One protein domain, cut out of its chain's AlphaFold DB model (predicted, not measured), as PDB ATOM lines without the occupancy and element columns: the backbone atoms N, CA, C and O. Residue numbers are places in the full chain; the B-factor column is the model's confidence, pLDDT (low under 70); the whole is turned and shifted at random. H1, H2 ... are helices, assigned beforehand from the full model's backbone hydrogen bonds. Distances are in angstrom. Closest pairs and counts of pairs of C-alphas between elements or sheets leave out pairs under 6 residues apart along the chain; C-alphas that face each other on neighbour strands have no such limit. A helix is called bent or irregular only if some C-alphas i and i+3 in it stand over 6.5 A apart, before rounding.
ATOM      1  N   TRP A   4     -36.029  -1.648  28.914       83.88
ATOM      2  CA  TRP A   4     -34.928  -2.368  28.270       83.88
ATOM      3  C   TRP A   4     -34.377  -3.563  29.070       83.88
ATOM      4  O   TRP A   4     -33.900  -4.515  28.459       83.88
ATOM      5  N   ARG A   5     -34.441  -3.550  30.413       83.75
ATOM      6  CA  ARG A   5     -33.925  -4.653  31.251       83.75
ATOM      7  C   ARG A   5     -34.795  -5.897  31.166       83.75
ATOM      8  O   ARG A   5     -34.274  -7.001  31.217       83.75
ATOM      9  N   GLU A   6     -36.103  -5.725  31.020       84.44
ATOM     10  CA  GLU A   6     -37.038  -6.849  30.887       84.44
ATOM     11  C   GLU A   6     -36.797  -7.607  29.574       84.44
ATOM     12  O   GLU A   6     -36.843  -8.834  29.551       84.44
ATOM     13  N   ARG A   7     -36.415  -6.879  28.519       83.94
ATOM     14  CA  ARG A   7     -36.094  -7.425  27.193       83.94
ATOM     15  C   ARG A   7     -34.718  -8.047  27.059       83.94
ATOM     16  O   ARG A   7     -34.449  -8.719  26.072       83.94
ATOM     17  N   LEU A   8     -33.833  -7.843  28.031       84.56
ATOM     18  CA  LEU A   8     -32.538  -8.519  28.017       84.56
ATOM     19  C   LEU A   8     -32.679 -10.043  28.095       84.56
ATOM     20  O   LEU A   8     -31.785 -10.742  27.633       84.56
ATOM     21  N   ASN A   9     -33.786 -10.546  28.650       82.56
ATOM     22  CA  ASN A   9     -34.061 -11.981  28.734       82.56
ATOM     23  C   ASN A   9     -34.356 -12.626  27.370       82.56
ATOM     24  O   ASN A   9     -34.326 -13.849  27.277       82.56
ATOM     25  N   ASP A  10     -34.620 -11.828  26.332       86.44
ATOM     26  CA  ASP A  10     -34.892 -12.323  24.978       86.44
ATOM     27  C   ASP A  10     -33.601 -12.589  24.178       86.44
ATOM     28  O   ASP A  10     -33.649 -13.175  23.096       86.44
ATOM     29  N   TYR A  11     -32.444 -12.154  24.691       87.06
ATOM     30  CA  TYR A  11     -31.134 -12.334  24.064       87.06
ATOM     31  C   TYR A  11     -30.350 -13.476  24.718       87.06
ATOM     32  O   TYR A  11     -30.529 -13.778  25.896       87.06
ATOM     33  N   ASP A  12     -29.437 -14.088  23.961       88.81
ATOM     34  CA  ASP A  12     -28.484 -15.065  24.487       88.81
ATOM     35  C   ASP A  12     -27.504 -14.436  25.489       88.81
ATOM     36  O   ASP A  12     -27.273 -13.220  25.510       88.81
ATOM     37  N   ASP A  13     -26.884 -15.296  26.294       85.38
ATOM     38  CA  ASP A  13     -26.026 -14.897  27.407       85.38
ATOM     39  C   ASP A  13     -24.853 -14.002  26.974       85.38
ATOM     40  O   ASP A  13     -24.497 -13.061  27.689       85.38
ATOM     41  N   GLU A  14     -24.270 -14.218  25.786       84.56
ATOM     42  CA  GLU A  14     -23.146 -13.400  25.320       84.56
ATOM     43  C   GLU A  14     -23.566 -11.960  24.993       84.56
ATOM     44  O   GLU A  14     -22.852 -11.005  25.344       84.56
ATOM     45  N   HIS A  15     -24.707 -11.787  24.322       86.88
ATOM     46  CA  HIS A  15     -25.248 -10.466  24.006       86.88
ATOM     47  C   HIS A  15     -25.786  -9.771  25.257       86.88
ATOM     48  O   HIS A  15     -25.551  -8.571  25.432       86.88
ATOM     49  N   ARG A  16     -26.425 -10.517  26.164       86.50
ATOM     50  CA  ARG A  16     -26.876  -9.998  27.458       86.50
ATOM     51  C   ARG A  16     -25.706  -9.471  28.285       86.50
ATOM     52  O   ARG A  16     -25.728  -8.311  28.695       86.50
ATOM     53  N   HIS A  17     -24.648 -10.264  28.444       85.06
ATOM     54  CA  HIS A  17     -23.450  -9.854  29.178       85.06
ATOM     55  C   HIS A  17     -22.780  -8.616  28.554       85.06
ATOM     56  O   HIS A  17     -22.342  -7.702  29.252       85.06
ATOM     57  N   MET A  18     -22.738  -8.526  27.221       88.00
ATOM     58  CA  MET A  18     -22.198  -7.355  26.518       88.00
ATOM     59  C   MET A  18     -23.006  -6.071  26.790       88.00
ATOM     60  O   MET A  18     -22.414  -4.993  26.968       88.00
ATOM     61  N   LEU A  19     -24.338  -6.185  26.800       86.88
ATOM     62  CA  LEU A  19     -25.272  -5.082  27.023       86.88
ATOM     63  C   LEU A  19     -25.303  -4.632  28.484       86.88
ATOM     64  O   LEU A  19     -25.304  -3.432  28.736       86.88
ATOM     65  N   GLU A  20     -25.281  -5.556  29.440       84.38
ATOM     66  CA  GLU A  20     -25.182  -5.219  30.865       84.38
ATOM     67  C   GLU A  20     -23.803  -4.614  31.185       84.38
ATOM     68  O   GLU A  20     -23.695  -3.609  31.894       84.38
ATOM     69  N   GLY A  21     -22.747  -5.166  30.578       82.75
ATOM     70  CA  GLY A  21     -21.366  -4.769  30.813       82.75
ATOM     71  C   GLY A  21     -20.902  -5.045  32.246       82.75
ATOM     72  O   GLY A  21     -21.572  -5.696  33.039       82.75
ATOM     73  N   GLY A  22     -19.724  -4.521  32.586       81.25
ATOM     74  CA  GLY A  22     -19.173  -4.654  33.935       81.25
ATOM     75  C   GLY A  22     -19.839  -3.755  34.980       81.25
ATOM     76  O   GLY A  22     -20.638  -2.878  34.653       81.25
ATOM     77  N   SER A  23     -19.404  -3.901  36.233       78.75
ATOM     78  CA  SER A  23     -19.904  -3.160  37.403       78.75
ATOM     79  C   SER A  23     -20.009  -1.639  37.205       78.75
ATOM     80  O   SER A  23     -21.027  -1.048  37.554       78.75
ATOM     81  N   ILE A  24     -19.004  -0.999  36.595       76.00
ATOM     82  CA  ILE A  24     -19.012   0.453  36.327       76.00
ATOM     83  C   ILE A  24     -20.139   0.830  35.357       76.00
ATOM     84  O   ILE A  24     -20.867   1.791  35.594       76.00
ATOM     85  N   SER A  25     -20.313   0.061  34.278       80.12
ATOM     86  CA  SER A  25     -21.397   0.292  33.321       80.12
ATOM     87  C   SER A  25     -22.755   0.122  33.999       80.12
ATOM     88  O   SER A  25     -23.633   0.961  33.825       80.12
ATOM     89  N   GLN A  26     -22.907  -0.929  34.810       83.94
ATOM     90  CA  GLN A  26     -24.141  -1.213  35.539       83.94
ATOM     91  C   GLN A  26     -24.500  -0.118  36.549       83.94
ATOM     92  O   GLN A  26     -25.684   0.186  36.700       83.94
ATOM     93  N   LEU A  27     -23.504   0.499  37.199       83.62
ATOM     94  CA  LEU A  27     -23.714   1.616  38.122       83.62
ATOM     95  C   LEU A  27     -24.407   2.778  37.408       83.62
ATOM     96  O   LEU A  27     -25.455   3.225  37.868       83.62
ATOM     97  N   PHE A  28     -23.896   3.211  36.255       84.06
ATOM     98  CA  PHE A  28     -24.534   4.286  35.488       84.06
ATOM     99  C   PHE A  28     -25.883   3.848  34.908       84.06
ATOM    100  O   PHE A  28     -26.872   4.552  35.077       84.06
ATOM    101  N   LEU A  29     -25.962   2.642  34.337       83.31
ATOM    102  CA  LEU A  29     -27.180   2.083  33.733       83.31
ATOM    103  C   LEU A  29     -28.280   1.698  34.740       83.31
ATOM    104  O   LEU A  29     -29.344   1.209  34.345       83.31
ATOM    105  N   SER A  30     -28.044   1.843  36.045       81.19
ATOM    106  CA  SER A  30     -29.097   1.752  37.065       81.19
ATOM    107  C   SER A  30     -29.955   3.020  37.153       81.19
ATOM    108  O   SER A  30     -31.089   2.950  37.629       81.19
ATOM    109  N   TYR A  31     -29.453   4.150  36.650       82.88
ATOM    110  CA  TYR A  31     -30.189   5.408  36.564       82.88
ATOM    111  C   TYR A  31     -31.019   5.475  35.273       82.88
ATOM    112  O   TYR A  31     -30.996   4.569  34.437       82.88
ATOM    113  N   SER A  32     -31.783   6.556  35.089       84.50
ATOM    114  CA  SER A  32     -32.502   6.759  33.828       84.50
ATOM    115  C   SER A  32     -31.523   6.847  32.648       84.50
ATOM    116  O   SER A  32     -30.378   7.291  32.794       84.50
ATOM    117  N   LEU A  33     -31.971   6.449  31.453       81.81
ATOM    118  CA  LEU A  33     -31.124   6.462  30.254       81.81
ATOM    119  C   LEU A  33     -30.555   7.853  29.944       81.81
ATOM    120  O   LEU A  33     -29.424   7.953  29.474       81.81
ATOM    121  N   SER A  34     -31.307   8.914  30.256       82.00
ATOM    122  CA  SER A  34     -30.868  10.303  30.095       82.00
ATOM    123  C   SER A  34     -29.680  10.642  30.996       82.00
ATOM    124  O   SER A  34     -28.718  11.236  30.520       82.00
ATOM    125  N   PHE A  35     -29.695  10.220  32.266       83.00
ATOM    126  CA  PHE A  35     -28.559  10.403  33.185       83.00
ATOM    127  C   PHE A  35     -27.396   9.450  32.895       83.00
ATOM    128  O   PHE A  35     -26.257   9.726  33.262       83.00
ATOM    129  N   SER A  36     -27.665   8.365  32.172       88.88
ATOM    130  CA  SER A  36     -26.652   7.424  31.695       88.88
ATOM    131  C   SER A  36     -25.959   7.887  30.407       88.88
ATOM    132  O   SER A  36     -25.148   7.136  29.870       88.88
ATOM    133  N   HIS A  37     -26.270   9.076  29.872       94.06
ATOM    134  CA  HIS A  37     -25.697   9.552  28.611       94.06
ATOM    135  C   HIS A  37     -24.158   9.666  28.699       94.06
ATOM    136  O   HIS A  37     -23.648  10.145  29.715       94.06
ATOM    137  N   PRO A  38     -23.394   9.307  27.642       95.12
ATOM    138  CA  PRO A  38     -21.924   9.356  27.639       95.12
ATOM    139  C   PRO A  38     -21.299  10.681  28.110       95.12
ATOM    140  O   PRO A  38     -20.235  10.681  28.725       95.12
ATOM    141  N   VAL A  39     -21.981  11.807  27.881       96.00
ATOM    142  CA  VAL A  39     -21.596  13.136  28.401       96.00
ATOM    143  C   VAL A  39     -21.519  13.154  29.929       96.00
ATOM    144  O   VAL A  39     -20.521  13.613  30.478       96.00
ATOM    145  N   PHE A  40     -22.541  12.647  30.625       94.38
ATOM    146  CA  PHE A  40     -22.580  12.663  32.089       94.38
ATOM    147  C   PHE A  40     -21.516  11.752  32.694       94.38
ATOM    148  O   PHE A  40     -20.884  12.128  33.676       94.38
ATOM    149  N   VAL A  41     -21.248  10.605  32.066       94.12
ATOM    150  CA  VAL A  41     -20.144   9.726  32.479       94.12
ATOM    151  C   VAL A  41     -18.799  10.447  32.355       94.12
ATOM    152  O   VAL A  41     -17.982  10.383  33.272       94.12
ATOM    153  N   GLY A  42     -18.595  11.203  31.271       95.31
ATOM    154  CA  GLY A  42     -17.421  12.062  31.104       95.31
ATOM    155  C   GLY A  42     -17.308  13.141  32.186       95.31
ATOM    156  O   GLY A  42     -16.224  13.357  32.721       95.31
ATOM    157  N   ILE A  43     -18.421  13.779  32.563       95.94
ATOM    158  CA  ILE A  43     -18.456  14.785  33.637       95.94
ATOM    159  C   ILE A  43     -18.091  14.165  34.990       95.94
ATOM    160  O   ILE A  43     -17.261  14.719  35.706       95.94
ATOM    161  N   VAL A  44     -18.670  13.013  35.343       95.00
ATOM    162  CA  VAL A  44     -18.357  12.319  36.605       95.00
ATOM    163  C   VAL A  44     -16.877  11.947  36.659       95.00
ATOM    164  O   VAL A  44     -16.226  12.178  37.677       95.00
ATOM    165  N   TYR A  45     -16.323  11.456  35.548       94.19
ATOM    166  CA  TYR A  45     -14.893  11.181  35.445       94.19
ATOM    167  C   TYR A  45     -14.047  12.444  35.677       94.19
ATOM    168  O   TYR A  45     -13.135  12.430  36.500       94.19
ATOM    169  N   ALA A  46     -14.383  13.561  35.024       96.62
ATOM    170  CA  ALA A  46     -13.694  14.835  35.230       96.62
ATOM    171  C   ALA A  46     -13.751  15.317  36.687       96.62
ATOM    172  O   ALA A  46     -12.751  15.806  37.202       96.62
ATOM    173  N   ILE A  47     -14.887  15.153  37.372       96.50
ATOM    174  CA  ILE A  47     -15.026  15.513  38.791       96.50
ATOM    175  C   ILE A  47     -14.048  14.708  39.654       96.50
ATOM    176  O   ILE A  47     -13.387  15.287  40.515       96.50
ATOM    177  N   MET A  48     -13.909  13.401  39.407       95.44
ATOM    178  CA  MET A  48     -12.954  12.560  40.140       95.44
ATOM    179  C   MET A  48     -11.509  13.032  39.942       95.44
ATOM    180  O   MET A  48     -10.762  13.133  40.912       95.44
ATOM    181  N   ILE A  49     -11.133  13.372  38.705       95.62
ATOM    182  CA  ILE A  49      -9.800  13.902  38.384       95.62
ATOM    183  C   ILE A  49      -9.569  15.278  39.027       95.62
ATOM    184  O   ILE A  49      -8.510  15.546  39.583       95.62
ATOM    185  N   ASN A  50     -10.563  16.161  39.004       96.50
ATOM    186  CA  ASN A  50     -10.442  17.482  39.622       96.50
ATOM    187  C   ASN A  50     -10.293  17.405  41.146       96.50
ATOM    188  O   ASN A  50      -9.594  18.233  41.732       96.50
ATOM    189  N   LEU A  51     -10.919  16.408  41.781       95.81
ATOM    190  CA  LEU A  51     -10.775  16.163  43.212       95.81
ATOM    191  C   LEU A  51      -9.351  15.712  43.565       95.81
ATOM    192  O   LEU A  51      -8.808  16.165  44.569       95.81
ATOM    193  N   THR A  52      -8.721  14.869  42.741       93.44
ATOM    194  CA  THR A  52      -7.333  14.441  42.982       93.44
ATOM    195  C   THR A  52      -6.336  15.572  42.736       93.44
ATOM    196  O   THR A  52      -5.391  15.731  43.506       93.44
ATOM    197  N   LEU A  53      -6.574  16.420  41.731       94.75
ATOM    198  CA  LEU A  53      -5.718  17.569  41.408       94.75
ATOM    199  C   LEU A  53      -5.735  18.696  42.452       94.75
ATOM    200  O   LEU A  53      -4.861  19.562  42.401       94.75
ATOM    201  N   LEU A  54      -6.662  18.685  43.417       94.75
ATOM    202  CA  LEU A  54      -6.639  19.638  44.531       94.75
ATOM    203  C   LEU A  54      -5.295  19.613  45.259       94.75
ATOM    204  O   LEU A  54      -4.747  20.673  45.533       94.75
ATOM    205  N   LEU A  55      -4.752  18.424  45.539       93.88
ATOM    206  CA  LEU A  55      -3.526  18.279  46.323       93.88
ATOM    207  C   LEU A  55      -2.320  19.004  45.692       93.88
ATOM    208  O   LEU A  55      -1.765  19.882  46.355       93.88
ATOM    209  N   PRO A  56      -1.905  18.697  44.445       94.06
ATOM    210  CA  PRO A  56      -0.745  19.359  43.852       94.06
ATOM    211  C   PRO A  56      -0.971  20.858  43.614       94.06
ATOM    212  O   PRO A  56      -0.053  21.637  43.838       94.06
ATOM    213  N   ILE A  57      -2.181  21.283  43.228       93.19
ATOM    214  CA  ILE A  57      -2.480  22.705  42.971       93.19
ATOM    215  C   ILE A  57      -2.450  23.523  44.267       93.19
ATOM    216  O   ILE A  57      -1.909  24.627  44.294       93.19
ATOM    217  N   PHE A  58      -3.012  22.989  45.354       94.06
ATOM    218  CA  PHE A  58      -2.949  23.659  46.651       94.06
ATOM    219  C   PHE A  58      -1.532  23.700  47.207       94.06
ATOM    220  O   PHE A  58      -1.169  24.695  47.832       94.06
ATOM    221  N   TYR A  59      -0.741  22.645  47.011       93.38
ATOM    222  CA  TYR A  59       0.653  22.643  47.439       93.38
ATOM    223  C   TYR A  59       1.449  23.749  46.736       93.38
ATOM    224  O   TYR A  59       2.068  24.567  47.409       93.38
ATOM    225  N   ASP A  60       1.368  23.805  45.406       92.81
ATOM    226  CA  ASP A  60       2.050  24.795  44.563       92.81
ATOM    227  C   ASP A  60       1.685  26.229  44.966       92.81
ATOM    228  O   ASP A  60       2.546  27.037  45.304       92.81
ATOM    229  N   GLY A  61       0.383  26.511  45.081       91.12
ATOM    230  CA  GLY A  61      -0.089  27.831  45.490       91.12
ATOM    231  C   GLY A  61       0.347  28.241  46.902       91.12
ATOM    232  O   GLY A  61       0.645  29.411  47.135       91.12
ATOM    233  N   ASN A  62       0.418  27.302  47.853       90.62
ATOM    234  CA  ASN A  62       0.938  27.601  49.193       90.62
ATOM    235  C   ASN A  62       2.460  27.812  49.189       90.62
ATOM    236  O   ASN A  62       2.942  28.667  49.931       90.62
ATOM    237  N   ALA A  63       3.210  27.061  48.376       90.44
ATOM    238  CA  ALA A  63       4.657  27.223  48.239       90.44
ATOM    239  C   ALA A  63       5.021  28.614  47.688       90.44
ATOM    240  O   ALA A  63       5.935  29.260  48.203       90.44
ATOM    241  N   ASP A  64       4.228  29.121  46.744       89.62
ATOM    242  CA  ASP A  64       4.372  30.460  46.160       89.62
ATOM    243  C   ASP A  64       3.758  31.586  47.019       89.62
ATOM    244  O   ASP A  64       3.728  32.749  46.612       89.62
ATOM    245  N   SER A  65       3.287  31.275  48.234       90.12
ATOM    246  CA  SER A  65       2.630  32.229  49.144       90.12
ATOM    247  C   SER A  65       1.411  32.934  48.527       90.12
ATOM    248  O   SER A  65       1.110  34.089  48.846       90.12
ATOM    249  N   GLU A  66       0.685  32.252  47.640       90.50
ATOM    250  CA  GLU A  66      -0.521  32.789  47.024       90.50
ATOM    251  C   GLU A  66      -1.692  32.824  48.011       90.50
ATOM    252  O   GLU A  66      -1.892  31.934  48.838       90.50
ATOM    253  N   GLY A  67      -2.536  33.853  47.901       92.62
ATOM    254  CA  GLY A  67      -3.774  33.905  48.674       92.62
ATOM    255  C   GLY A  67      -4.728  32.770  48.283       92.62
ATOM    256  O   GLY A  67      -4.887  32.469  47.102       92.62
ATOM    257  N   PHE A  68      -5.446  32.205  49.261       92.44
ATOM    258  CA  PHE A  68      -6.413  31.109  49.063       92.44
ATOM    259  C   PHE A  68      -7.391  31.346  47.896       92.44
ATOM    260  O   PHE A  68      -7.688  30.430  47.133       92.44
ATOM    261  N   SER A  69      -7.858  32.588  47.718       93.81
ATOM    262  CA  SER A  69      -8.752  32.959  46.613       93.81
ATOM    263  C   SER A  69      -8.124  32.735  45.232       93.81
ATOM    264  O   SER A  69      -8.820  32.308  44.313       93.81
ATOM    265  N   ASN A  70      -6.823  32.997  45.076       94.50
ATOM    266  CA  ASN A  70      -6.119  32.826  43.803       94.50
ATOM    267  C   ASN A  70      -5.928  31.340  43.489       94.50
ATOM    268  O   ASN A  70      -6.191  30.912  42.365       94.50
ATOM    269  N   ILE A  71      -5.562  30.544  44.497       94.50
ATOM    270  CA  ILE A  71      -5.433  29.084  44.381       94.50
ATOM    271  C   ILE A  71      -6.773  28.470  43.965       94.50
ATOM    272  O   ILE A  71      -6.845  27.691  43.011       94.50
ATOM    273  N   LEU A  72      -7.861  28.869  44.632       95.19
ATOM    274  CA  LEU A  72      -9.202  28.389  44.316       95.19
ATOM    275  C   LEU A  72      -9.627  28.790  42.898       95.19
ATOM    276  O   LEU A  72     -10.239  27.986  42.193       95.19
ATOM    277  N   GLN A  73      -9.281  30.001  42.452       95.38
ATOM    278  CA  GLN A  73      -9.548  30.451  41.086       95.38
ATOM    279  C   GLN A  73      -8.764  29.630  40.051       95.38
ATOM    280  O   GLN A  73      -9.355  29.201  39.058       95.38
ATOM    281  N   LYS A  74      -7.471  29.357  40.287       93.94
ATOM    282  CA  LYS A  74      -6.648  28.486  39.428       93.94
ATOM    283  C   LYS A  74      -7.262  27.092  39.310       93.94
ATOM    284  O   LYS A  74      -7.516  26.630  38.197       93.94
ATOM    285  N   TRP A  75      -7.575  26.466  40.446       95.56
ATOM    286  CA  TRP A  75      -8.215  25.152  40.476       95.56
ATOM    287  C   TRP A  75      -9.570  25.157  39.764       95.56
ATOM    288  O   TRP A  75      -9.846  24.253  38.979       95.56
ATOM    289  N   THR A  76     -10.400  26.182  39.976       96.62
ATOM    290  CA  THR A  76     -11.728  26.288  39.347       96.62
ATOM    291  C   THR A  76     -11.621  26.423  37.830       96.62
ATOM    292  O   THR A  76     -12.306  25.707  37.099       96.62
ATOM    293  N   ASN A  77     -10.737  27.297  37.341       96.38
ATOM    294  CA  ASN A  77     -10.516  27.492  35.907       96.38
ATOM    295  C   ASN A  77     -10.039  26.199  35.244       96.38
ATOM    296  O   ASN A  77     -10.581  25.781  34.221       96.38
ATOM    297  N   GLN A  78      -9.062  25.534  35.858       95.00
ATOM    298  CA  GLN A  78      -8.553  24.269  35.357       95.00
ATOM    299  C   GLN A  78      -9.614  23.163  35.404       95.00
ATOM    300  O   GLN A  78      -9.781  22.417  34.436       95.00
ATOM    301  N   SER A  79     -10.385  23.103  36.488       96.62
ATOM    302  CA  SER A  79     -11.463  22.131  36.653       96.62
ATOM    303  C   SER A  79     -12.533  22.278  35.581       96.62
ATOM    304  O   SER A  79     -13.017  21.275  35.052       96.62
ATOM    305  N   LEU A  80     -12.871  23.519  35.221       97.69
ATOM    306  CA  LEU A  80     -13.841  23.816  34.174       97.69
ATOM    307  C   LEU A  80     -13.355  23.345  32.797       97.69
ATOM    308  O   LEU A  80     -14.137  22.762  32.049       97.69
ATOM    309  N   ILE A  81     -12.070  23.540  32.481       96.88
ATOM    310  CA  ILE A  81     -11.468  23.061  31.226       96.88
ATOM    311  C   ILE A  81     -11.547  21.533  31.146       96.88
ATOM    312  O   ILE A  81     -12.009  20.998  30.138       96.88
ATOM    313  N   ILE A  82     -11.152  20.829  32.212       97.00
ATOM    314  CA  ILE A  82     -11.186  19.359  32.266       97.00
ATOM    315  C   ILE A  82     -12.626  18.848  32.123       97.00
ATOM    316  O   ILE A  82     -12.882  17.918  31.357       97.00
ATOM    317  N   LEU A  83     -13.582  19.489  32.800       97.75
ATOM    318  CA  LEU A  83     -14.997  19.131  32.724       97.75
ATOM    319  C   LEU A  83     -15.546  19.308  31.306       97.75
ATOM    320  O   LEU A  83     -16.159  18.381  30.774       97.75
ATOM    321  N   LEU A  84     -15.293  20.454  30.666       97.69
ATOM    322  CA  LEU A  84     -15.715  20.717  29.288       97.69
ATOM    323  C   LEU A  84     -15.075  19.741  28.294       97.69
ATOM    324  O   LEU A  84     -15.748  19.248  27.385       97.69
ATOM    325  N   LEU A  85     -13.796  19.416  28.481       97.00
ATOM    326  CA  LEU A  85     -13.085  18.461  27.639       97.00
ATOM    327  C   LEU A  85     -13.701  17.062  27.760       97.00
ATOM    328  O   LEU A  85     -14.090  16.478  26.753       97.00
ATOM    329  N   CYS A  86     -13.874  16.529  28.969       96.88
ATOM    330  CA  CYS A  86     -14.443  15.190  29.133       96.88
ATOM    331  C   CYS A  86     -15.918  15.120  28.708       96.88
ATOM    332  O   CYS A  86     -16.332  14.129  28.102       96.88
ATOM    333  N   ALA A  87     -16.704  16.169  28.968       96.94
ATOM    334  CA  ALA A  87     -18.092  16.261  28.518       96.94
ATOM    335  C   ALA A  87     -18.191  16.263  26.983       96.94
ATOM    336  O   ALA A  87     -18.978  15.505  26.411       96.94
ATOM    337  N   SER A  88     -17.372  17.079  26.310       97.44
ATOM    338  CA  SER A  88     -17.349  17.157  24.845       97.44
ATOM    339  C   SER A  88     -16.864  15.857  24.205       97.44
ATOM    340  O   SER A  88     -17.494  15.391  23.258       97.44
ATOM    341  N   LEU A  89     -15.831  15.207  24.756       96.75
ATOM    342  CA  LEU A  89     -15.402  13.886  24.288       96.75
ATOM    343  C   LEU A  89     -16.519  12.852  24.454       96.75
ATOM    344  O   LEU A  89     -16.783  12.109  23.516       96.75
ATOM    345  N   GLY A  90     -17.243  12.853  25.579       95.88
ATOM    346  CA  GLY A  90     -18.412  11.990  25.763       95.88
ATOM    347  C   GLY A  90     -19.516  12.240  24.726       95.88
ATOM    348  O   GLY A  90     -20.090  11.288  24.195       95.88
ATOM    349  N   ALA A  91     -19.787  13.502  24.377       95.94
ATOM    350  CA  ALA A  91     -20.743  13.851  23.320       95.94
ATOM    351  C   ALA A  91     -20.283  13.337  21.948       95.94
ATOM    352  O   ALA A  91     -21.054  12.699  21.227       95.94
ATOM    353  N   ILE A  92     -19.011  13.565  21.610       96.56
ATOM    354  CA  ILE A  92     -18.394  13.084  20.372       96.56
ATOM    355  C   ILE A  92     -18.473  11.554  20.305       96.56
ATOM    356  O   ILE A  92     -18.857  11.012  19.271       96.56
ATOM    357  N   SER A  93     -18.211  10.848  21.407       95.81
ATOM    358  CA  SER A  93     -18.343   9.392  21.480       95.81
ATOM    359  C   SER A  93     -19.758   8.903  21.193       95.81
ATOM    360  O   SER A  93     -19.926   7.927  20.461       95.81
ATOM    361  N   ALA A  94     -20.778   9.581  21.726       93.88
ATOM    362  CA  ALA A  94     -22.173   9.247  21.450       93.88
ATOM    363  C   ALA A  94     -22.508   9.424  19.957       93.88
ATOM    364  O   ALA A  94     -23.088   8.528  19.338       93.88
ATOM    365  N   ILE A  95     -22.068  10.535  19.355       95.06
ATOM    366  CA  ILE A  95     -22.272  10.815  17.926       95.06
ATOM    367  C   ILE A  95     -21.558   9.767  17.068       95.06
ATOM    368  O   ILE A  95     -22.184   9.150  16.204       95.06
ATOM    369  N   ILE A  96     -20.273   9.510  17.326       93.44
ATOM    370  CA  ILE A  96     -19.487   8.525  16.572       93.44
ATOM    371  C   ILE A  96     -20.127   7.141  16.684       93.44
ATOM    372  O   ILE A  96     -20.284   6.454  15.678       93.44
ATOM    373  N   SER A  97     -20.549   6.747  17.886       91.38
ATOM    374  CA  SER A  97     -21.222   5.471  18.110       91.38
ATOM    375  C   SER A  97     -22.498   5.329  17.273       91.38
ATOM    376  O   SER A  97     -22.739   4.270  16.685       91.38
ATOM    377  N   SER A  98     -23.288   6.402  17.168       88.81
ATOM    378  CA  SER A  98     -24.521   6.417  16.375       88.81
ATOM    379  C   SER A  98     -24.268   6.233  14.869       88.81
ATOM    380  O   SER A  98     -25.056   5.570  14.188       88.81
ATOM    381  N   LEU A  99     -23.145   6.762  14.370       89.69
ATOM    382  CA  LEU A  99     -22.775   6.739  12.956       89.69
ATOM    383  C   LEU A  99     -22.074   5.438  12.550       89.69
ATOM    384  O   LEU A  99     -22.424   4.828  11.545       89.69
ATOM    385  N   VAL A 100     -21.084   5.018  13.336       85.81
ATOM    386  CA  VAL A 100     -20.166   3.921  13.001       85.81
ATOM    387  C   VAL A 100     -20.771   2.550  13.330       85.81
ATOM    388  O   VAL A 100     -20.442   1.567  12.667       85.81
ATOM    389  N   ARG A 101     -21.704   2.490  14.296       86.94
ATOM    390  CA  ARG A 101     -22.479   1.288  14.671       86.94
ATOM    391  C   ARG A 101     -21.597   0.053  14.895       86.94
ATOM    392  O   ARG A 101     -21.780  -0.990  14.275       86.94
ATOM    393  N   TRP A 102     -20.601   0.185  15.765       84.44
ATOM    394  CA  TRP A 102     -19.753  -0.937  16.181       84.44
ATOM    395  C   TRP A 102     -20.218  -1.509  17.522       84.44
ATOM    396  O   TRP A 102     -20.836  -0.782  18.307       84.44
ATOM    397  N   PRO A 103     -19.938  -2.797  17.792       88.00
ATOM    398  CA  PRO A 103     -20.289  -3.396  19.067       88.00
ATOM    399  C   PRO A 103     -19.388  -2.869  20.202       88.00
ATOM    400  O   PRO A 103     -18.263  -2.439  19.947       88.00
ATOM    401  N   PRO A 104     -19.857  -2.881  21.462       88.75
ATOM    402  CA  PRO A 104     -19.047  -2.520  22.621       88.75
ATOM    403  C   PRO A 104     -17.827  -3.431  22.769       88.75
ATOM    404  O   PRO A 104     -17.952  -4.656  22.775       88.75
ATOM    405  N   VAL A 105     -16.647  -2.845  22.974       85.19
ATOM    406  CA  VAL A 105     -15.458  -3.618  23.353       85.19
ATOM    407  C   VAL A 105     -15.586  -4.048  24.818       85.19
ATOM    408  O   VAL A 105     -15.842  -3.215  25.699       85.19
ATOM    409  N   ARG A 106     -15.414  -5.348  25.090       79.69
ATOM    410  CA  ARG A 106     -15.322  -5.883  26.455       79.69
ATOM    411  C   ARG A 106     -13.972  -5.492  27.043       79.69
ATOM    412  O   ARG A 106     -12.933  -5.662  26.414       79.69
ATOM    413  N   LEU A 107     -14.003  -4.906  28.235       70.88
ATOM    414  CA  LEU A 107     -12.805  -4.375  28.884       70.88
ATOM    415  C   LEU A 107     -12.354  -5.209  30.076       70.88
ATOM    416  O   LEU A 107     -11.372  -4.810  30.683       70.88
ATOM    417  N   GLU A 108     -13.022  -6.321  30.418       67.62
ATOM    418  CA  GLU A 108     -12.631  -7.190  31.547       67.62
ATOM    419  C   GLU A 108     -11.116  -7.416  31.603       67.62
ATOM    420  O   GLU A 108     -10.501  -7.118  32.621       67.62
ATOM    421  N   ARG A 109     -10.517  -7.781  30.467       63.72
ATOM    422  CA  ARG A 109      -9.087  -8.070  30.327       63.72
ATOM    423  C   ARG A 109      -8.186  -6.823  30.282       63.72
ATOM    424  O   ARG A 109      -7.128  -6.768  30.894       63.72
ATOM    425  N   ARG A 110      -8.633  -5.734  29.636       72.44
ATOM    426  CA  ARG A 110      -7.845  -4.480  29.518       72.44
ATOM    427  C   ARG A 110      -7.832  -3.625  30.790       72.44
ATOM    428  O   ARG A 110      -7.052  -2.675  30.866       72.44
ATOM    429  N   ARG A 111      -8.668  -3.934  31.790       73.19
ATOM    430  CA  ARG A 111      -8.713  -3.214  33.080       73.19
ATOM    431  C   ARG A 111      -7.373  -3.232  33.809       73.19
ATOM    432  O   ARG A 111      -7.002  -2.190  34.342       73.19
ATOM    433  N   ARG A 112      -6.636  -4.352  33.759       76.75
ATOM    434  CA  ARG A 112      -5.315  -4.522  34.400       76.75
ATOM    435  C   ARG A 112      -4.334  -3.411  33.992       76.75
ATOM    436  O   ARG A 112      -3.608  -2.898  34.832       76.75
ATOM    437  N   TYR A 113      -4.397  -2.956  32.737       80.38
ATOM    438  CA  TYR A 113      -3.549  -1.876  32.215       80.38
ATOM    439  C   TYR A 113      -4.194  -0.485  32.269       80.38
ATOM    440  O   TYR A 113      -3.495   0.510  32.432       80.38
ATOM    441  N   LEU A 114      -5.521  -0.386  32.137       82.31
ATOM    442  CA  LEU A 114      -6.233   0.901  32.149       82.31
ATOM    443  C   LEU A 114      -6.353   1.512  33.554       82.31
ATOM    444  O   LEU A 114      -6.328   2.733  33.684       82.31
ATOM    445  N   TYR A 115      -6.498   0.688  34.594       84.06
ATOM    446  CA  TYR A 115      -6.687   1.134  35.978       84.06
ATOM    447  C   TYR A 115      -5.475   1.802  36.639       84.06
ATOM    448  O   TYR A 115      -5.706   2.747  37.391       84.06
ATOM    449  N   PRO A 116      -4.214   1.405  36.388       89.69
ATOM    450  CA  PRO A 116      -3.070   2.114  36.959       89.69
ATOM    451  C   PRO A 116      -2.796   3.475  36.296       89.69
ATOM    452  O   PRO A 116      -2.175   4.333  36.921       89.69
ATOM    453  N   LEU A 117      -3.265   3.715  35.062       92.75
ATOM    454  CA  LEU A 117      -2.941   4.936  34.307       92.75
ATOM    455  C   LEU A 117      -3.301   6.241  35.037       92.75
ATOM    456  O   LEU A 117      -2.427   7.100  35.113       92.75
ATOM    457  N   PRO A 118      -4.497   6.420  35.635       93.00
ATOM    458  CA  PRO A 118      -4.801   7.631  36.392       93.00
ATOM    459  C   PRO A 118      -3.831   7.876  37.550       93.00
ATOM    460  O   PRO A 118      -3.463   9.017  37.801       93.00
ATOM    461  N   PHE A 119      -3.369   6.823  38.231       94.50
ATOM    462  CA  PHE A 119      -2.415   6.953  39.335       94.50
ATOM    463  C   PHE A 119      -1.023   7.339  38.836       94.50
ATOM    464  O   PHE A 119      -0.388   8.222  39.409       94.50
ATOM    465  N   ILE A 120      -0.571   6.728  37.738       95.62
ATOM    466  CA  ILE A 120       0.700   7.071  37.089       95.62
ATOM    467  C   ILE A 120       0.657   8.517  36.587       95.62
ATOM    468  O   ILE A 120       1.565   9.295  36.863       95.62
ATOM    469  N   GLY A 121      -0.420   8.899  35.897       95.50
ATOM    470  CA  GLY A 121      -0.633  10.261  35.419       95.50
ATOM    471  C   GLY A 121      -0.656  11.262  36.568       95.50
ATOM    472  O   GLY A 121       0.041  12.268  36.513       95.50
ATOM    473  N   PHE A 122      -1.369  10.948  37.653       95.94
ATOM    474  CA  PHE A 122      -1.402  11.773  38.859       95.94
ATOM    475  C   PHE A 122      -0.014  11.951  39.483       95.94
ATOM    476  O   PHE A 122       0.346  13.071  39.845       95.94
ATOM    477  N   LEU A 123       0.779  10.882  39.582       95.75
ATOM    478  CA  LEU A 123       2.141  10.937  40.114       95.75
ATOM    479  C   LEU A 123       3.042  11.818  39.242       95.75
ATOM    480  O   LEU A 123       3.714  12.703  39.768       95.75
ATOM    481  N   ILE A 124       3.004  11.636  37.918       95.88
ATOM    482  CA  ILE A 124       3.768  12.458  36.968       95.88
ATOM    483  C   ILE A 124       3.345  13.927  37.075       95.88
ATOM    484  O   ILE A 124       4.203  14.795  37.220       95.88
ATOM    485  N   THR A 125       2.040  14.215  37.059       95.44
ATOM    486  CA  THR A 125       1.507  15.579  37.191       95.44
ATOM    487  C   THR A 125       1.911  16.209  38.522       95.44
ATOM    488  O   THR A 125       2.320  17.365  38.547       95.44
ATOM    489  N   THR A 126       1.845  15.456  39.618       94.81
ATOM    490  CA  THR A 126       2.217  15.941  40.952       94.81
ATOM    491  C   THR A 126       3.698  16.290  41.016       94.81
ATOM    492  O   THR A 126       4.035  17.390  41.440       94.81
ATOM    493  N   ILE A 127       4.582  15.407  40.539       94.56
ATOM    494  CA  ILE A 127       6.024  15.685  40.458       94.56
ATOM    495  C   ILE A 127       6.274  16.917  39.584       94.56
ATOM    496  O   ILE A 127       7.000  17.822  39.987       94.56
ATOM    497  N   ALA A 128       5.640  16.986  38.415       94.75
ATOM    498  CA  ALA A 128       5.862  18.074  37.476       94.75
ATOM    499  C   ALA A 128       5.411  19.440  38.021       94.75
ATOM    500  O   ALA A 128       6.037  20.455  37.712       94.75
ATOM    501  N   ILE A 129       4.351  19.473  38.837       92.06
ATOM    502  CA  ILE A 129       3.890  20.680  39.530       92.06
ATOM    503  C   ILE A 129       4.842  21.027  40.682       92.06
ATOM    504  O   ILE A 129       5.444  22.094  40.659       92.06
ATOM    505  N   ILE A 130       5.051  20.106  41.630       92.06
ATOM    506  CA  ILE A 130       5.820  20.349  42.865       92.06
ATOM    507  C   ILE A 130       7.268  20.756  42.585       92.06
ATOM    508  O   ILE A 130       7.809  21.623  43.265       92.06
ATOM    509  N   PHE A 131       7.908  20.119  41.606       91.00
ATOM    510  CA  PHE A 131       9.296  20.407  41.247       91.00
ATOM    511  C   PHE A 131       9.414  21.436  40.122       91.00
ATOM    512  O   PHE A 131      10.495  21.578  39.551       91.00
ATOM    513  N   SER A 132       8.310  22.100  39.753       86.88
ATOM    514  CA  SER A 132       8.251  23.092  38.673       86.88
ATOM    515  C   SER A 132       8.985  22.621  37.407       86.88
ATOM    516  O   SER A 132       9.780  23.343  36.808       86.88
ATOM    517  N   THR A 133       8.761  21.358  37.035       90.31
ATOM    518  CA  THR A 133       9.447  20.705  35.914       90.31
ATOM    519  C   THR A 133       8.925  21.237  34.570       90.31
ATOM    520  O   THR A 133       7.985  22.034  34.521       90.31
ATOM    521  N   SER A 134       9.545  20.805  33.469       91.06
ATOM    522  CA  SER A 134       9.205  21.213  32.109       91.06
ATOM    523  C   SER A 134       7.722  21.012  31.760       91.06
ATOM    524  O   SER A 134       7.044  20.105  32.258       91.06
ATOM    525  N   GLU A 135       7.213  21.876  30.882       91.38
ATOM    526  CA  GLU A 135       5.798  21.902  30.500       91.38
ATOM    527  C   GLU A 135       5.379  20.621  29.764       91.38
ATOM    528  O   GLU A 135       4.259  20.137  29.923       91.38
ATOM    529  N   GLU A 136       6.298  19.997  29.024       94.12
ATOM    530  CA  GLU A 136       6.043  18.742  28.319       94.12
ATOM    531  C   GLU A 136       5.691  17.614  29.295       94.12
ATOM    532  O   GLU A 136       4.770  16.837  29.038       94.12
ATOM    533  N   LEU A 137       6.374  17.543  30.445       94.12
ATOM    534  CA  LEU A 137       6.089  16.537  31.468       94.12
ATOM    535  C   LEU A 137       4.730  16.762  32.133       94.12
ATOM    536  O   LEU A 137       4.019  15.790  32.398       94.12
ATOM    537  N   LYS A 138       4.320  18.021  32.330       93.00
ATOM    538  CA  LYS A 138       2.964  18.341  32.805       93.00
ATOM    539  C   LYS A 138       1.911  17.871  31.806       93.00
ATOM    540  O   LYS A 138       0.956  17.206  32.208       93.00
ATOM    541  N   ILE A 139       2.103  18.153  30.516       94.75
ATOM    542  CA  ILE A 139       1.191  17.724  29.443       94.75
ATOM    543  C   ILE A 139       1.083  16.197  29.399       94.75
ATOM    544  O   ILE A 139      -0.026  15.671  29.328       94.75
ATOM    545  N   ILE A 140       2.208  15.480  29.483       96.38
ATOM    546  CA  ILE A 140       2.220  14.011  29.518       96.38
ATOM    547  C   ILE A 140       1.467  13.497  30.747       96.38
ATOM    548  O   ILE A 140       0.629  12.606  30.611       96.38
ATOM    549  N   GLY A 141       1.712  14.077  31.925       95.94
ATOM    550  CA  GLY A 141       0.998  13.724  33.152       95.94
ATOM    551  C   GLY A 141      -0.514  13.883  32.999       95.94
ATOM    552  O   GLY A 141      -1.257  12.924  33.215       95.94
ATOM    553  N   TYR A 142      -0.973  15.044  32.517       95.88
ATOM    554  CA  TYR A 142      -2.395  15.279  32.244       95.88
ATOM    555  C   TYR A 142      -2.950  14.322  31.196       95.88
ATOM    556  O   TYR A 142      -4.043  13.793  31.374       95.88
ATOM    557  N   PHE A 143      -2.218  14.059  30.116       96.00
ATOM    558  CA  PHE A 143      -2.669  13.134  29.084       96.00
ATOM    559  C   PHE A 143      -2.886  11.729  29.653       96.00
ATOM    560  O   PHE A 143      -3.962  11.163  29.476       96.00
ATOM    561  N   VAL A 144      -1.909  11.189  30.383       96.00
ATOM    562  CA  VAL A 144      -1.991   9.857  31.005       96.00
ATOM    563  C   VAL A 144      -3.106   9.803  32.058       96.00
ATOM    564  O   VAL A 144      -3.834   8.814  32.138       96.00
ATOM    565  N   LEU A 145      -3.283  10.887  32.818       95.50
ATOM    566  CA  LEU A 145      -4.330  11.034  33.827       95.50
ATOM    567  C   LEU A 145      -5.739  11.072  33.210       95.50
ATOM    568  O   LEU A 145      -6.665  10.446  33.724       95.50
ATOM    569  N   LEU A 146      -5.922  11.801  32.105       95.56
ATOM    570  CA  LEU A 146      -7.233  11.999  31.488       95.56
ATOM    571  C   LEU A 146      -7.612  10.879  30.514       95.56
ATOM    572  O   LEU A 146      -8.778  10.501  30.487       95.56
ATOM    573  N   ALA A 147      -6.669  10.338  29.738       93.75
ATOM    574  CA  ALA A 147      -6.925   9.413  28.630       93.75
ATOM    575  C   ALA A 147      -7.841   8.206  28.933       93.75
ATOM    576  O   ALA A 147      -8.716   7.929  28.106       93.75
ATOM    577  N   PRO A 148      -7.705   7.468  30.057       92.38
ATOM    578  CA  PRO A 148      -8.454   6.223  30.235       92.38
ATOM    579  C   PRO A 148      -9.975   6.432  30.308       92.38
ATOM    580  O   PRO A 148     -10.719   5.578  29.824       92.38
ATOM    581  N   GLY A 149     -10.449   7.571  30.826       92.50
ATOM    582  CA  GLY A 149     -11.880   7.888  30.906       92.50
ATOM    583  C   GLY A 149     -12.544   8.025  29.529       92.50
ATOM    584  O   GLY A 149     -13.412   7.217  29.186       92.50
ATOM    585  N   PRO A 150     -12.139   8.996  28.690       93.25
ATOM    586  CA  PRO A 150     -12.684   9.148  27.348       93.25
ATOM    587  C   PRO A 150     -12.457   7.928  26.454       93.25
ATOM    588  O   PRO A 150     -13.340   7.590  25.668       93.25
ATOM    589  N   LEU A 151     -11.328   7.222  26.599       92.62
ATOM    590  CA  LEU A 151     -11.096   5.971  25.873       92.62
ATOM    591  C   LEU A 151     -12.139   4.912  26.237       92.62
ATOM    592  O   LEU A 151     -12.752   4.337  25.337       92.62
ATOM    593  N   TYR A 152     -12.385   4.693  27.532       91.94
ATOM    594  CA  TYR A 152     -13.437   3.795  28.014       91.94
ATOM    595  C   TYR A 152     -14.809   4.171  27.435       91.94
ATOM    596  O   TYR A 152     -15.554   3.299  26.963       91.94
ATOM    597  N   ILE A 153     -15.126   5.470  27.424       94.00
ATOM    598  CA  ILE A 153     -16.401   5.966  26.908       94.00
ATOM    599  C   ILE A 153     -16.530   5.685  25.408       94.00
ATOM    600  O   ILE A 153     -17.534   5.116  24.978       94.00
ATOM    601  N   GLN A 154     -15.502   6.018  24.630       93.69
ATOM    602  CA  GLN A 154     -15.482   5.882  23.176       93.69
ATOM    603  C   GLN A 154     -15.649   4.430  22.714       93.69
ATOM    604  O   GLN A 154     -16.452   4.157  21.822       93.69
ATOM    605  N   ILE A 155     -14.882   3.499  23.291       90.69
ATOM    606  CA  ILE A 155     -14.777   2.126  22.764       90.69
ATOM    607  C   ILE A 155     -15.796   1.160  23.370       90.69
ATOM    608  O   ILE A 155     -16.121   0.142  22.761       90.69
ATOM    609  N   SER A 156     -16.283   1.442  24.580       90.81
ATOM    610  CA  SER A 156     -17.118   0.501  25.329       90.81
ATOM    611  C   SER A 156     -18.458   1.108  25.712       90.81
ATOM    612  O   SER A 156     -19.504   0.560  25.368       90.81
ATOM    613  N   TYR A 157     -18.454   2.240  26.417       93.19
ATOM    614  CA  TYR A 157     -19.678   2.742  27.035       93.19
ATOM    615  C   TYR A 157     -20.667   3.352  26.033       93.19
ATOM    616  O   TYR A 157     -21.837   2.980  26.045       93.19
ATOM    617  N   ALA A 158     -20.227   4.241  25.137       94.25
ATOM    618  CA  ALA A 158     -21.110   4.891  24.168       94.25
ATOM    619  C   ALA A 158     -21.781   3.896  23.191       94.25
ATOM    620  O   ALA A 158     -23.003   3.967  23.044       94.25
ATOM    621  N   PRO A 159     -21.062   2.910  22.603       92.94
ATOM    622  CA  PRO A 159     -21.676   1.796  21.868       92.94
ATOM    623  C   PRO A 159     -22.764   1.060  22.641       92.94
ATOM    624  O   PRO A 159     -23.830   0.789  22.089       92.94
ATOM    625  N   ARG A 160     -22.515   0.774  23.922       93.06
ATOM    626  CA  ARG A 160     -23.459   0.057  24.782       93.06
ATOM    627  C   ARG A 160     -24.700   0.898  25.045       93.06
ATOM    628  O   ARG A 160     -25.812   0.419  24.846       93.06
ATOM    629  N   TRP A 161     -24.508   2.159  25.425       93.88
ATOM    630  CA  TRP A 161     -25.599   3.093  25.686       93.88
ATOM    631  C   TRP A 161     -26.513   3.253  24.462       93.88
ATOM    632  O   TRP A 161     -27.725   3.126  24.599       93.88
ATOM    633  N   ARG A 162     -25.947   3.400  23.254       93.56
ATOM    634  CA  ARG A 162     -26.709   3.453  21.991       93.56
ATOM    635  C   ARG A 162     -27.593   2.219  21.787       93.56
ATOM    636  O   ARG A 162     -28.732   2.333  21.339       93.56
ATOM    637  N   MET A 163     -27.057   1.026  22.047       92.56
ATOM    638  CA  MET A 163     -27.805  -0.224  21.871       92.56
ATOM    639  C   MET A 163     -28.954  -0.326  22.871       92.56
ATOM    640  O   MET A 163     -30.071  -0.651  22.481       92.56
ATOM    641  N   ILE A 164     -28.699   0.022  24.131       92.00
ATOM    642  CA  ILE A 164     -29.724   0.047  25.177       92.00
ATOM    643  C   ILE A 164     -30.818   1.068  24.847       92.00
ATOM    644  O   ILE A 164     -31.999   0.756  24.972       92.00
ATOM    645  N   GLU A 165     -30.447   2.256  24.363       91.94
ATOM    646  CA  GLU A 165     -31.401   3.275  23.917       91.94
ATOM    647  C   GLU A 165     -32.305   2.766  22.788       91.94
ATOM    648  O   GLU A 165     -33.505   3.041  22.780       91.94
ATOM    649  N   ARG A 166     -31.767   1.980  21.851       92.19
ATOM    650  CA  ARG A 166     -32.570   1.350  20.795       92.19
ATOM    651  C   ARG A 166     -33.542   0.310  21.343       92.19
ATOM    652  O   ARG A 166     -34.710   0.346  20.967       92.19
ATOM    653  N   ILE A 167     -33.091  -0.546  22.260       92.25
ATOM    654  CA  ILE A 167     -33.950  -1.551  22.909       92.25
ATOM    655  C   ILE A 167     -35.112  -0.872  23.646       92.25
ATOM    656  O   ILE A 167     -36.250  -1.332  23.551       92.25
ATOM    657  N   ASP A 168     -34.841   0.232  24.348       90.44
ATOM    658  CA  ASP A 168     -35.852   1.006  25.081       90.44
ATOM    659  C   ASP A 168     -36.920   1.612  24.145       90.44
ATOM    660  O   ASP A 168     -38.102   1.679  24.491       90.44
ATOM    661  N   ARG A 169     -36.511   1.969  22.919       90.12
ATOM    662  CA  ARG A 169     -37.358   2.511  21.842       90.12
ATOM    663  C   ARG A 169     -38.012   1.453  20.943       90.12
ATOM    664  O   ARG A 169     -38.593   1.821  19.928       90.12
ATOM    665  N   ASP A 170     -37.933   0.169  21.287       90.31
ATOM    666  CA  ASP A 170     -38.502  -0.932  20.488       90.31
ATOM    667  C   ASP A 170     -37.843  -1.105  19.106       90.31
ATOM    668  O   ASP A 170     -38.459  -1.605  18.167       90.31
ATOM    669  N   LEU A 171     -36.574  -0.705  18.984       90.62
ATOM    670  CA  LEU A 171     -35.771  -0.832  17.769       90.62
ATOM    671  C   LEU A 171     -34.747  -1.963  17.902       90.62
ATOM    672  O   LEU A 171     -34.254  -2.241  18.995       90.62
ATOM    673  N   ASP A 172     -34.349  -2.549  16.771       90.12
ATOM    674  CA  ASP A 172     -33.262  -3.529  16.736       90.12
ATOM    675  C   ASP A 172     -31.917  -2.865  17.135       90.12
ATOM    676  O   ASP A 172     -31.451  -1.938  16.454       90.12
ATOM    677  N   PRO A 173     -31.256  -3.292  18.230       90.25
ATOM    678  CA  PRO A 173     -29.962  -2.743  18.643       90.25
ATOM    679  C   PRO A 173     -28.817  -3.045  17.659       90.25
ATOM    680  O   PRO A 173     -27.823  -2.301  17.639       90.25
ATOM    681  N   PHE A 174     -28.954  -4.096  16.842       91.19
ATOM    682  CA  PHE A 174     -27.929  -4.598  15.921       91.19
ATOM    683  C   PHE A 174     -28.050  -4.081  14.488       91.19
ATOM    684  O   PHE A 174     -27.167  -4.326  13.665       91.19
ATOM    685  N   GLU A 175     -29.088  -3.304  14.199       87.75
ATOM    686  CA  GLU A 175     -29.378  -2.813  12.858       87.75
ATOM    687  C   GLU A 175     -28.189  -2.057  12.223       87.75
ATOM    688  O   GLU A 175     -27.730  -1.008  12.697       87.75
ATOM    689  N   GLY A 176     -27.709  -2.564  11.086       82.56
ATOM    690  CA  GLY A 176     -26.590  -1.984  10.340       82.56
ATOM    691  C   GLY A 176     -25.203  -2.314  10.900       82.56
ATOM    692  O   GLY A 176     -24.218  -1.753  10.421       82.56
ATOM    693  N   MET A 177     -25.095  -3.217  11.881       87.88
ATOM    694  CA  MET A 177     -23.806  -3.723  12.354       87.88
ATOM    695  C   MET A 177     -23.331  -4.896  11.490       87.88
ATOM    696  O   MET A 177     -24.053  -5.866  11.282       87.88
ATOM    697  N   LYS A 178     -22.079  -4.842  11.018       82.12
ATOM    698  CA  LYS A 178     -21.445  -5.973  10.305       82.12
ATOM    699  C   LYS A 178     -21.064  -7.125  11.242       82.12
ATOM    700  O   LYS A 178     -20.945  -8.264  10.804       82.12
ATOM    701  N   LYS A 179     -20.812  -6.812  12.515       83.06
ATOM    702  CA  LYS A 179     -20.424  -7.748  13.575       83.06
ATOM    703  C   LYS A 179     -21.138  -7.328  14.856       83.06
ATOM    704  O   LYS A 179     -21.094  -6.150  15.197       83.06
ATOM    705  N   THR A 180     -21.775  -8.266  15.553       80.81
ATOM    706  CA  THR A 180     -22.531  -7.985  16.787       80.81
ATOM    707  C   THR A 180     -21.701  -8.184  18.050       80.81
ATOM    708  O   THR A 180     -21.946  -7.515  19.046       80.81
TER     709      THR A 180
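What this domain is: This is residues 4 to 180 of the 207 residues of an uncharacterized protein of uncultured Candidatus Thalassoarchaea euryarchaeote (UniProt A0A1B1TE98). The model is a rod built along a long helical hairpin, H4 and H5, with a shorter hairpin, H7 and H8, packed on H4 near the long hairpin's turn. The bent helix H9 runs from there toward the other end, where H1 and H2 pack on its second arm, H9b, with their closest C-alphas at Trp 4 of H1 and Leu 19 of H2. The printed part has 177 residues with nine named helices, H1 to H9 in chain order, and no named strand: all helix. It is only just loose, close to compact, with a radius of gyration of the C-alphas of 19.0 A and spans of 63, 29 and 25 A.

Where its parts are: H1 is residues 4 to 10, from C-alpha 4 at (-34.928, -2.368, 28.270); H2 is 13 to 20 and H3 23 to 28. H4, residues 38 to 63, is 38.1 A long, with a kink of 38 degrees near residue 53. H5, residues 68 to 100, is 47.2 A long. H6 is residues 111 to 114, H7 117 to 130 and H8 135 to 146. H9, residues 148 to 168, was assigned as one helix by its hydrogen bonds but is bent: C-alphas 155 and 158 are 7.1 A apart. Its arms are H9a, 148 to 155, and H9b, 158 to 168, ending at C-alpha 168 (-35.852, 1.006, 25.081).

How they stand to each other: H4 touches H5 at a shallow tilt of 24 degrees, opposite ways; their closest C-alphas, Val 39 and Gly 90, are 4.3 A apart. With residues 52 to 60 alone, H4 touches H7, closest at C-alphas Pro 56 and Thr 126, 5.4 A. H7 and H8 touch as a hairpin, closest at C-alphas Gly 121 and Leu 145, 4.1 A. H9a touches H5, closest at C-alphas Gln 154 and Ser 93, 4.8 A. H9a and H9b stand at a steep tilt of 50 degrees. H9b touches H1, about perpendicular at 83 degrees, closest at C-alphas Asp 168 and Trp 4, 4.7 A, and H2 at 78 degrees, closest at C-alphas Arg 160 and Leu 19, 5.9 A. H3 and H6 touch no helix. Every O i to N i+4 pair is within hydrogen-bond range in H2, H3, H5, H7, H8, H9a and H9b; H4 has 20 of 22, H1 has 1 of 3 but 3 of 4 O i to N i+3 pairs, and H6 is too short for an i+4 pair.

The domain as a whole: The C-alphas farthest apart, Asp 10 and Ser 65, are 63.1 A apart. The printed part has no cut and no long link; residues 169 to 180 hold no named element. Mean pLDDT of the printed part is 90.4, with residues 108 to 109 under 70.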